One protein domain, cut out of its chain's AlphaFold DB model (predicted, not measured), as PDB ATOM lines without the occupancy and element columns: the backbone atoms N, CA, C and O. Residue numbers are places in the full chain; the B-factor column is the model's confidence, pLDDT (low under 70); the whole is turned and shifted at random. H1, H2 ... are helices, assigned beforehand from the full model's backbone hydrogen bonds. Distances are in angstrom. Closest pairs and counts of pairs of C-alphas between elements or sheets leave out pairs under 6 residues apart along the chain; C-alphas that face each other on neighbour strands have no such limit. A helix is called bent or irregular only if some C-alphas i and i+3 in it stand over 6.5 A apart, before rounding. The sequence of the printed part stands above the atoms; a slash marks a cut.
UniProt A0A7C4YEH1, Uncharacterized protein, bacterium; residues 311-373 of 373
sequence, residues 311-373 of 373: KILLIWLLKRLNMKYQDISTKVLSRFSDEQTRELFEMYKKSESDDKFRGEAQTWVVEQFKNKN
ATOM      1  N   LYS A 311     -16.590 -28.806  32.980       93.06
ATOM      2  CA  LYS A 311     -16.145 -27.518  33.542       93.06
ATOM      3  C   LYS A 311     -14.640 -27.311  33.409       93.06
ATOM      4  O   LYS A 311     -14.206 -26.179  33.209       93.06
ATOM      5  N   ILE A 312     -13.848 -28.377  33.508       92.06
ATOM      6  CA  ILE A 312     -12.400 -28.306  33.279       92.06
ATOM      7  C   ILE A 312     -12.106 -27.999  31.804       92.06
ATOM      8  O   ILE A 312     -11.308 -27.105  31.517       92.06
ATOM      9  N   LEU A 313     -12.812 -28.655  30.878       93.81
ATOM     10  CA  LEU A 313     -12.750 -28.351  29.447       93.81
ATOM     11  C   LEU A 313     -13.160 -26.897  29.163       93.81
ATOM     12  O   LEU A 313     -12.472 -26.188  28.430       93.81
ATOM     13  N   LEU A 314     -14.229 -26.413  29.797       94.19
ATOM     14  CA  LEU A 314     -14.690 -25.036  29.653       94.19
ATOM     15  C   LEU A 314     -13.641 -24.017  30.118       94.19
ATOM     16  O   LEU A 314     -13.414 -23.031  29.421       94.19
ATOM     17  N   ILE A 315     -12.964 -24.251  31.250       92.06
ATOM     18  CA  ILE A 315     -11.858 -23.386  31.703       92.06
ATOM     19  C   ILE A 315     -10.788 -23.278  30.614       92.06
ATOM     20  O   ILE A 315     -10.301 -22.183  30.322       92.06
ATOM     21  N   TRP A 316     -10.431 -24.403  29.993       91.44
ATOM     22  CA  TRP A 316      -9.445 -24.418  28.920       91.44
ATOM     23  C   TRP A 316      -9.919 -23.628  27.692       91.44
ATOM     24  O   TRP A 316      -9.176 -22.784  27.185       91.44
ATOM     25  N   LEU A 317     -11.168 -23.832  27.261       92.94
ATOM     26  CA  LEU A 317     -11.755 -23.132  26.112       92.94
ATOM     27  C   LEU A 317     -11.830 -21.620  26.355       92.94
ATOM     28  O   LEU A 317     -11.420 -20.839  25.499       92.94
ATOM     29  N   LEU A 318     -12.264 -21.186  27.540       92.44
ATOM     30  CA  LEU A 318     -12.339 -19.763  27.890       92.44
ATOM     31  C   LEU A 318     -10.957 -19.095  27.920       92.44
ATOM     32  O   LEU A 318     -10.821 -17.949  27.493       92.44
ATOM     33  N   LYS A 319      -9.905 -19.810  28.340       89.94
ATOM     34  CA  LYS A 319      -8.529 -19.295  28.234       89.94
ATOM     35  C   LYS A 319      -8.079 -19.114  26.788       89.94
ATOM     36  O   LYS A 319      -7.396 -18.134  26.499       89.94
ATOM     37  N   ARG A 320      -8.475 -20.008  25.873       89.06
ATOM     38  CA  ARG A 320      -8.223 -19.829  24.428       89.06
ATOM     39  C   ARG A 320      -8.944 -18.607  23.865       89.06
ATOM     40  O   ARG A 320      -8.470 -18.036  22.893       89.06
ATOM     41  N   LEU A 321     -10.001 -18.139  24.528       90.81
ATOM     42  CA  LEU A 321     -10.668 -16.860  24.258       90.81
ATOM     43  C   LEU A 321     -10.008 -15.650  24.941       90.81
ATOM     44  O   LEU A 321     -10.627 -14.596  25.051       90.81
ATOM     45  N   ASN A 322      -8.757 -15.779  25.394       89.25
ATOM     46  CA  ASN A 322      -8.005 -14.756  26.134       89.25
ATOM     47  C   ASN A 322      -8.626 -14.336  27.472       89.25
ATOM     48  O   ASN A 322      -8.252 -13.296  28.020       89.25
ATOM     49  N   MET A 323      -9.541 -15.127  28.037       89.44
ATOM     50  CA  MET A 323      -9.994 -14.885  29.402       89.44
ATOM     51  C   MET A 323      -8.849 -15.213  30.364       89.44
ATOM     52  O   MET A 323      -8.278 -16.309  30.314       89.44
ATOM     53  N   LYS A 324      -8.478 -14.266  31.233       85.00
ATOM     54  CA  LYS A 324      -7.429 -14.521  32.225       85.00
ATOM     55  C   LYS A 324      -7.929 -15.582  33.193       85.00
ATOM     56  O   LYS A 324      -9.087 -15.566  33.589       85.00
ATOM     57  N   TYR A 325      -7.043 -16.480  33.615       80.88
ATOM     58  CA  TYR A 325      -7.402 -17.587  34.507       80.88
ATOM     59  C   TYR A 325      -8.107 -17.114  35.790       80.88
ATOM     60  O   TYR A 325      -9.115 -17.686  36.184       80.88
ATOM     61  N   GLN A 326      -7.629 -16.013  36.374       78.62
ATOM     62  CA  GLN A 326      -8.216 -15.375  37.557       78.62
ATOM     63  C   GLN A 326      -9.655 -14.858  37.359       78.62
ATOM     64  O   GLN A 326     -10.399 -14.742  38.327       78.62
ATOM     65  N   ASP A 327     -10.068 -14.594  36.115       84.19
ATOM     66  CA  ASP A 327     -11.413 -14.104  35.793       84.19
ATOM     67  C   ASP A 327     -12.411 -15.267  35.589       84.19
ATOM     68  O   ASP A 327     -13.631 -15.072  35.630       84.19
ATOM     69  N   ILE A 328     -11.918 -16.503  35.417       86.44
ATOM     70  CA  ILE A 328     -12.730 -17.712  35.212       86.44
ATOM     71  C   ILE A 328     -13.202 -18.256  36.569       86.44
ATOM     72  O   ILE A 328     -12.745 -19.278  37.079       86.44
ATOM     73  N   SER A 329     -14.141 -17.542  37.185       84.00
ATOM     74  CA  SER A 329     -14.724 -17.933  38.474       84.00
ATOM     75  C   SER A 329     -15.771 -19.049  38.348       84.00
ATOM     76  O   SER A 329     -16.359 -19.276  37.289       84.00
ATOM     77  N   THR A 330     -16.113 -19.694  39.467       83.56
ATOM     78  CA  THR A 330     -17.255 -20.628  39.545       83.56
ATOM     79  C   THR A 330     -18.573 -19.989  39.097       83.56
ATOM     80  O   THR A 330     -19.401 -20.670  38.495       83.56
ATOM     81  N   LYS A 331     -18.746 -18.679  39.323       84.88
ATOM     82  CA  LYS A 331     -19.897 -17.892  38.851       84.88
ATOM     83  C   LYS A 331     -19.910 -17.724  37.332       84.88
ATOM     84  O   LYS A 331     -20.984 -17.679  36.745       84.88
ATOM     85  N   VAL A 332     -18.747 -17.599  36.696       86.94
ATOM     86  CA  VAL A 332     -18.648 -17.565  35.229       86.94
ATOM     87  C   VAL A 332     -18.986 -18.940  34.666       86.94
ATOM     88  O   VAL A 332     -19.830 -19.051  33.781       86.94
ATOM     89  N   LEU A 333     -18.392 -19.990  35.227       90.31
ATOM     90  CA  LEU A 333     -18.563 -21.358  34.742       90.31
ATOM     91  C   LEU A 333     -19.991 -21.883  34.926       90.31
ATOM     92  O   LEU A 333     -20.482 -22.603  34.066       90.31
ATOM     93  N   SER A 334     -20.698 -21.490  35.991       88.81
ATOM     94  CA  SER A 334     -22.099 -21.888  36.208       88.81
ATOM     95  C   SER A 334     -23.080 -21.316  35.178       88.81
ATOM     96  O   SER A 334     -24.232 -21.749  35.110       88.81
ATOM     97  N   ARG A 335     -22.646 -20.356  34.351       89.81
ATOM     98  CA  ARG A 335     -23.459 -19.817  33.253       89.81
ATOM     99  C   ARG A 335     -23.505 -20.733  32.039       89.81
ATOM    100  O   ARG A 335     -24.390 -20.541  31.211       89.81
ATOM    101  N   PHE A 336     -22.647 -21.743  31.969       93.06
ATOM    102  CA  PHE A 336     -22.614 -22.707  30.876       93.06
ATOM    103  C   PHE A 336     -23.161 -24.053  31.356       93.06
ATOM    104  O   PHE A 336     -22.797 -24.536  32.426       93.06
ATOM    105  N   SER A 337     -24.064 -24.641  30.576       93.62
ATOM    106  CA  SER A 337     -24.416 -26.054  30.697       93.62
ATOM    107  C   SER A 337     -23.338 -26.933  30.059       93.62
ATOM    108  O   SER A 337     -22.462 -26.460  29.326       93.62
ATOM    109  N   ASP A 338     -23.430 -28.237  30.299       93.62
ATOM    110  CA  ASP A 338     -22.559 -29.211  29.643       93.62
ATOM    111  C   ASP A 338     -22.769 -29.204  28.119       93.62
ATOM    112  O   ASP A 338     -21.800 -29.269  27.370       93.62
ATOM    113  N   GLU A 339     -24.009 -29.021  27.648       95.50
ATOM    114  CA  GLU A 339     -24.304 -28.904  26.212       95.50
ATOM    115  C   GLU A 339     -23.683 -27.641  25.603       95.50
ATOM    116  O   GLU A 339     -23.045 -27.702  24.561       95.50
ATOM    117  N   GLN A 340     -23.754 -26.508  26.302       95.75
ATOM    118  CA  GLN A 340     -23.084 -25.278  25.870       95.75
ATOM    119  C   GLN A 340     -21.557 -25.450  25.830       95.75
ATOM    120  O   GLN A 340     -20.881 -24.927  24.946       95.75
ATOM    121  N   THR A 341     -20.990 -26.213  26.765       96.31
ATOM    122  CA  THR A 341     -19.560 -26.552  26.732       96.31
ATOM    123  C   THR A 341     -19.223 -27.424  25.520       96.31
ATOM    124  O   THR A 341     -18.215 -27.183  24.853       96.31
ATOM    125  N   ARG A 342     -20.072 -28.410  25.208       97.19
ATOM    126  CA  ARG A 342     -19.951 -29.270  24.023       97.19
ATOM    127  C   ARG A 342     -20.027 -28.455  22.730       97.19
ATOM    128  O   ARG A 342     -19.162 -28.618  21.876       97.19
ATOM    129  N   GLU A 343     -20.992 -27.547  22.606       96.56
ATOM    130  CA  GLU A 343     -21.118 -26.638  21.458       96.56
ATOM    131  C   GLU A 343     -19.841 -25.813  21.257       96.56
ATOM    132  O   GLU A 343     -19.281 -25.791  20.158       96.56
ATOM    133  N   LEU A 344     -19.328 -25.200  22.329       96.19
ATOM    134  CA  LEU A 344     -18.099 -24.407  22.284       96.19
ATOM    135  C   LEU A 344     -16.877 -25.254  21.891       96.19
ATOM    136  O   LEU A 344     -16.011 -24.794  21.143       96.19
ATOM    137  N   PHE A 345     -16.809 -26.499  22.362       96.38
ATOM    138  CA  PHE A 345     -15.763 -27.436  21.966       96.38
ATOM    139  C   PHE A 345     -15.855 -27.813  20.479       96.38
ATOM    140  O   PHE A 345     -14.839 -27.840  19.784       96.38
ATOM    141  N   GLU A 346     -17.057 -28.042  19.953       96.19
ATOM    142  CA  GLU A 346     -17.255 -28.335  18.530       96.19
ATOM    143  C   GLU A 346     -16.938 -27.127  17.633       96.19
ATOM    144  O   GLU A 346     -16.411 -27.302  16.531       96.19
ATOM    145  N   MET A 347     -17.166 -25.895  18.107       95.56
ATOM    146  CA  MET A 347     -16.661 -24.686  17.440       95.56
ATOM    147  C   MET A 347     -15.127 -24.681  17.395       95.56
ATOM    148  O   MET A 347     -14.538 -24.478  16.332       95.56
ATOM    149  N   TYR A 348     -14.472 -24.971  18.527       94.75
ATOM    150  CA  TYR A 348     -13.010 -25.058  18.602       94.75
ATOM    151  C   TYR A 348     -12.438 -26.107  17.637       94.75
ATOM    152  O   TYR A 348     -11.453 -25.837  16.947       94.75
ATOM    153  N   LYS A 349     -13.079 -27.274  17.529       94.44
ATOM    154  CA  LYS A 349     -12.678 -28.343  16.602       94.44
ATOM    155  C   LYS A 349     -12.739 -27.931  15.137       94.44
ATOM    156  O   LYS A 349     -11.829 -28.255  14.381       94.44
ATOM    157  N   LYS A 350     -13.804 -27.229  14.740       94.12
ATOM    158  CA  LYS A 350     -14.019 -26.777  13.353       94.12
ATOM    159  C   LYS A 350     -13.141 -25.588  12.971       94.12
ATOM    160  O   LYS A 350     -12.886 -25.375  11.790       94.12
ATOM    161  N   SER A 351     -12.677 -24.826  13.957       92.94
ATOM    162  CA  SER A 351     -11.816 -23.669  13.734       92.94
ATOM    163  C   SER A 351     -10.443 -24.102  13.213       92.94
ATOM    164  O   SER A 351      -9.783 -24.942  13.823       92.94
ATOM    165  N   GLU A 352      -9.947 -23.487  12.138       90.56
ATOM    166  CA  GLU A 352      -8.621 -23.831  11.582       90.56
ATOM    167  C   GLU A 352      -7.460 -23.370  12.483       90.56
ATOM    168  O   GLU A 352      -6.376 -23.946  12.454       90.56
ATOM    169  N   SER A 353      -7.681 -22.352  13.316       89.75
ATOM    170  CA  SER A 353      -6.686 -21.797  14.236       89.75
ATOM    171  C   SER A 353      -7.342 -21.254  15.506       89.75
ATOM    172  O   SER A 353      -8.559 -21.059  15.551       89.75
ATOM    173  N   ASP A 354      -6.533 -20.987  16.533       88.00
ATOM    174  CA  ASP A 354      -6.999 -20.321  17.756       88.00
ATOM    175  C   ASP A 354      -7.525 -18.909  17.466       88.00
ATOM    176  O   ASP A 354      -8.494 -18.482  18.081       88.00
ATOM    177  N   ASP A 355      -6.946 -18.192  16.498       91.31
ATOM    178  CA  ASP A 355      -7.423 -16.864  16.083       91.31
ATOM    179  C   ASP A 355      -8.836 -16.909  15.505       91.31
ATOM    180  O   ASP A 355      -9.682 -16.093  15.879       91.31
ATOM    181  N   LYS A 356      -9.108 -17.885  14.629       91.38
ATOM    182  CA  LYS A 356     -10.450 -18.083  14.069       91.38
ATOM    183  C   LYS A 356     -11.442 -18.493  15.151       91.38
ATOM    184  O   LYS A 356     -12.498 -17.877  15.258       91.38
ATOM    185  N   PHE A 357     -11.052 -19.435  16.015       94.19
ATOM    186  CA  PHE A 357     -11.872 -19.825  17.160       94.19
ATOM    187  C   PHE A 357     -12.231 -18.619  18.029       94.19
ATOM    188  O   PHE A 357     -13.398 -18.428  18.358       94.19
ATOM    189  N   ARG A 358     -11.251 -17.762  18.349       93.38
ATOM    190  CA  ARG A 358     -11.477 -16.528  19.109       93.38
ATOM    191  C   ARG A 358     -12.512 -15.628  18.444       93.38
ATOM    192  O   ARG A 358     -13.458 -15.222  19.112       93.38
ATOM    193  N   GLY A 359     -12.360 -15.352  17.150       89.62
ATOM    194  CA  GLY A 359     -13.292 -14.498  16.408       89.62
ATOM    195  C   GLY A 359     -14.727 -15.036  16.392       89.62
ATOM    196  O   GLY A 359     -15.673 -14.275  16.586       89.62
ATOM    197  N   GLU A 360     -14.892 -16.345  16.207       89.12
ATOM    198  CA  GLU A 360     -16.202 -16.998  16.096       89.12
ATOM    199  C   GLU A 360     -16.884 -17.177  17.461       89.12
ATOM    200  O   GLU A 360     -18.064 -16.864  17.634       89.12
ATOM    201  N   ALA A 361     -16.141 -17.656  18.458       92.81
ATOM    202  CA  ALA A 361     -16.695 -18.039  19.752       92.81
ATOM    203  C   ALA A 361     -16.890 -16.867  20.718       92.81
ATOM    204  O   ALA A 361     -17.725 -16.959  21.619       92.81
ATOM    205  N   GLN A 362     -16.168 -15.755  20.554       90.06
ATOM    206  CA  GLN A 362     -16.283 -14.623  21.475       90.06
ATOM    207  C   GLN A 362     -17.683 -13.995  21.448       90.06
ATOM    208  O   GLN A 362     -18.235 -13.691  22.507       90.06
ATOM    209  N   THR A 363     -18.296 -13.873  20.267       87.06
ATOM    210  CA  THR A 363     -19.682 -13.392  20.129       87.06
ATOM    211  C   THR A 363     -20.663 -14.344  20.810       87.06
ATOM    212  O   THR A 363     -21.469 -13.908  21.633       87.06
ATOM    213  N   TRP A 364     -20.529 -15.649  20.554       91.44
ATOM    214  CA  TRP A 364     -21.384 -16.678  21.147       91.44
ATOM    215  C   TRP A 364     -21.292 -16.690  22.683       91.44
ATOM    216  O   TRP A 364     -22.314 -16.699  23.368       91.44
ATOM    217  N   VAL A 365     -20.082 -16.592  23.250       89.00
ATOM    218  CA  VAL A 365     -19.865 -16.522  24.708       89.00
ATOM    219  C   VAL A 365     -20.517 -15.278  25.320       89.00
ATOM    220  O   VAL A 365     -21.143 -15.362  26.379       89.00
ATOM    221  N   VAL A 366     -20.415 -14.121  24.656       87.44
ATOM    222  CA  VAL A 366     -21.059 -12.878  25.113       87.44
ATOM    223  C   VAL A 366     -22.583 -13.009  25.121       87.44
ATOM    224  O   VAL A 366     -23.229 -12.511  26.046       87.44
ATOM    225  N   GLU A 367     -23.172 -13.691  24.142       86.94
ATOM    226  CA  GLU A 367     -24.614 -13.963  24.113       86.94
ATOM    227  C   GLU A 367     -25.052 -14.860  25.274       86.94
ATOM    228  O   GLU A 367     -26.040 -14.548  25.947       86.94
ATOM    229  N   GLN A 368     -24.272 -15.896  25.606       85.94
ATOM    230  CA  GLN A 368     -24.566 -16.744  26.770       85.94
ATOM    231  C   GLN A 368     -24.552 -15.952  28.084       85.94
ATOM    232  O   GLN A 368     -25.322 -16.245  29.002       85.94
ATOM    233  N   PHE A 369     -23.725 -14.907  28.179       84.12
ATOM    234  CA  PHE A 369     -23.714 -14.019  29.341       84.12
ATOM    235  C   PHE A 369     -24.915 -13.073  29.429       84.12
ATOM    236  O   PHE A 369     -25.233 -12.639  30.538       84.12
ATOM    237  N   LYS A 370     -25.573 -12.754  28.310       81.62
ATOM    238  CA  LYS A 370     -26.752 -11.871  28.272       81.62
ATOM    239  C   LYS A 370     -28.044 -12.606  28.627       81.62
ATOM    240  O   LYS A 370     -28.894 -12.029  29.293       81.62
ATOM    241  N   ASN A 371     -28.166 -13.877  28.247       67.50
ATOM    242  CA  ASN A 371     -29.408 -14.655  28.370       67.50
ATOM    243  C   ASN A 371     -29.707 -15.199  29.788       67.50
ATOM    244  O   ASN A 371     -30.660 -15.953  29.958       67.50
ATOM    245  N   LYS A 372     -28.901 -14.858  30.806       62.22
ATOM    246  CA  LYS A 372     -29.029 -15.363  32.192       62.22
ATOM    247  C   LYS A 372     -29.039 -14.262  33.269       62.22
ATOM    248  O   LYS A 372     -28.698 -14.548  34.417       62.22
ATOM    249  N   ASN A 373     -29.386 -13.026  32.901       48.28
ATOM    250  CA  ASN A 373     -29.639 -11.941  33.859       48.28
ATOM    251  C   ASN A 373     -31.127 -11.811  34.167       48.28
ATOM    252  O   ASN A 373     -31.905 -11.715  33.192       48.28
TER     253      ASN A 373
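AT A GLANCE: This is residues 311 to 373 of the 373 residues of an uncharacterized protein of bacterium (UniProt A0A7C4YEH1). The two longest helices, H4 and H3, make a hairpin that is joined closely near its turn and spreads toward its other end like a narrow V, with H4 kinked on the way. H1 crosses one side of this hairpin, packs on H3 and brings its last residue near the first of H4, while the very short H2 sits by the beginning of H1, away from H4. The printed part has 63 residues with four named helices, in the order H1, H2, H3, H4, and no named strand; its class is all helix, with 44 residues in the helices. It is compact, with a radius of gyration of the C-alphas of 10.9 A, and spans 31 by 23 by 17 A.

IN THESE COORDINATES: H4 is the longest helix, residues 354 to 370, 23.9 A from first to last C-alpha; it begins at C-alpha 354 (-6.999, -20.321, 17.756) and ends at C-alpha 370 (-26.752, -11.871, 28.272). It has a kink of 36 degrees near residue 361, and is neither bent nor irregular, but only just: C-alphas 360 and 363 are 6.4 A apart. H3, residues 338 to 350, is 18.6 A long. H1, residues 311 to 320, is 14.3 A long and begins at C-alpha 311 (-16.145, -27.518, 33.542). H2 has four residues, 330 to 333, and measures 5.0 A.

HOW THE PARTS SIT: H4 and H3 form a helical hairpin, at a shallow tilt of 24 degrees, opposite ways. They touch through residues 354 to 361 of H4 and 344 to 348 of H3 alone; their closest C-alphas, those of Phe 357 and Tyr 348, are 5.5 A apart. H1 touches H3 at a steep tilt of 39 degrees, the same way, with the C-alphas of Leu 314 and Thr 341 closest at 5.9 A. H1 and H4 are close but not clearly touching; their closest C-alphas, those of Arg 320 and Asp 354, are 6.8 A apart. H1 and H2 only just touch, with 3 pairs of C-alphas within 8 A, the closest being those of Lys 311 and Leu 333 at 6.7 A. H2 is apart from H3 and from H4. In H1 and H3 every O i to N i+4 pair is within hydrogen-bond range; in H4 11 of 13 are, and H2 is too short for such a pair.

THE WHOLE: The C-alphas farthest apart, those of Glu 352 and Asn 373, are 32.9 A from each other. The printed part has no cut and ends at Asn 373, the chain's last residue. The links H2 to H3 and H3 to H4 are tight, H1 to H2 is short, and no link is long. The mean pLDDT of the printed part is 89.0; residues 371 to 373 are under 70.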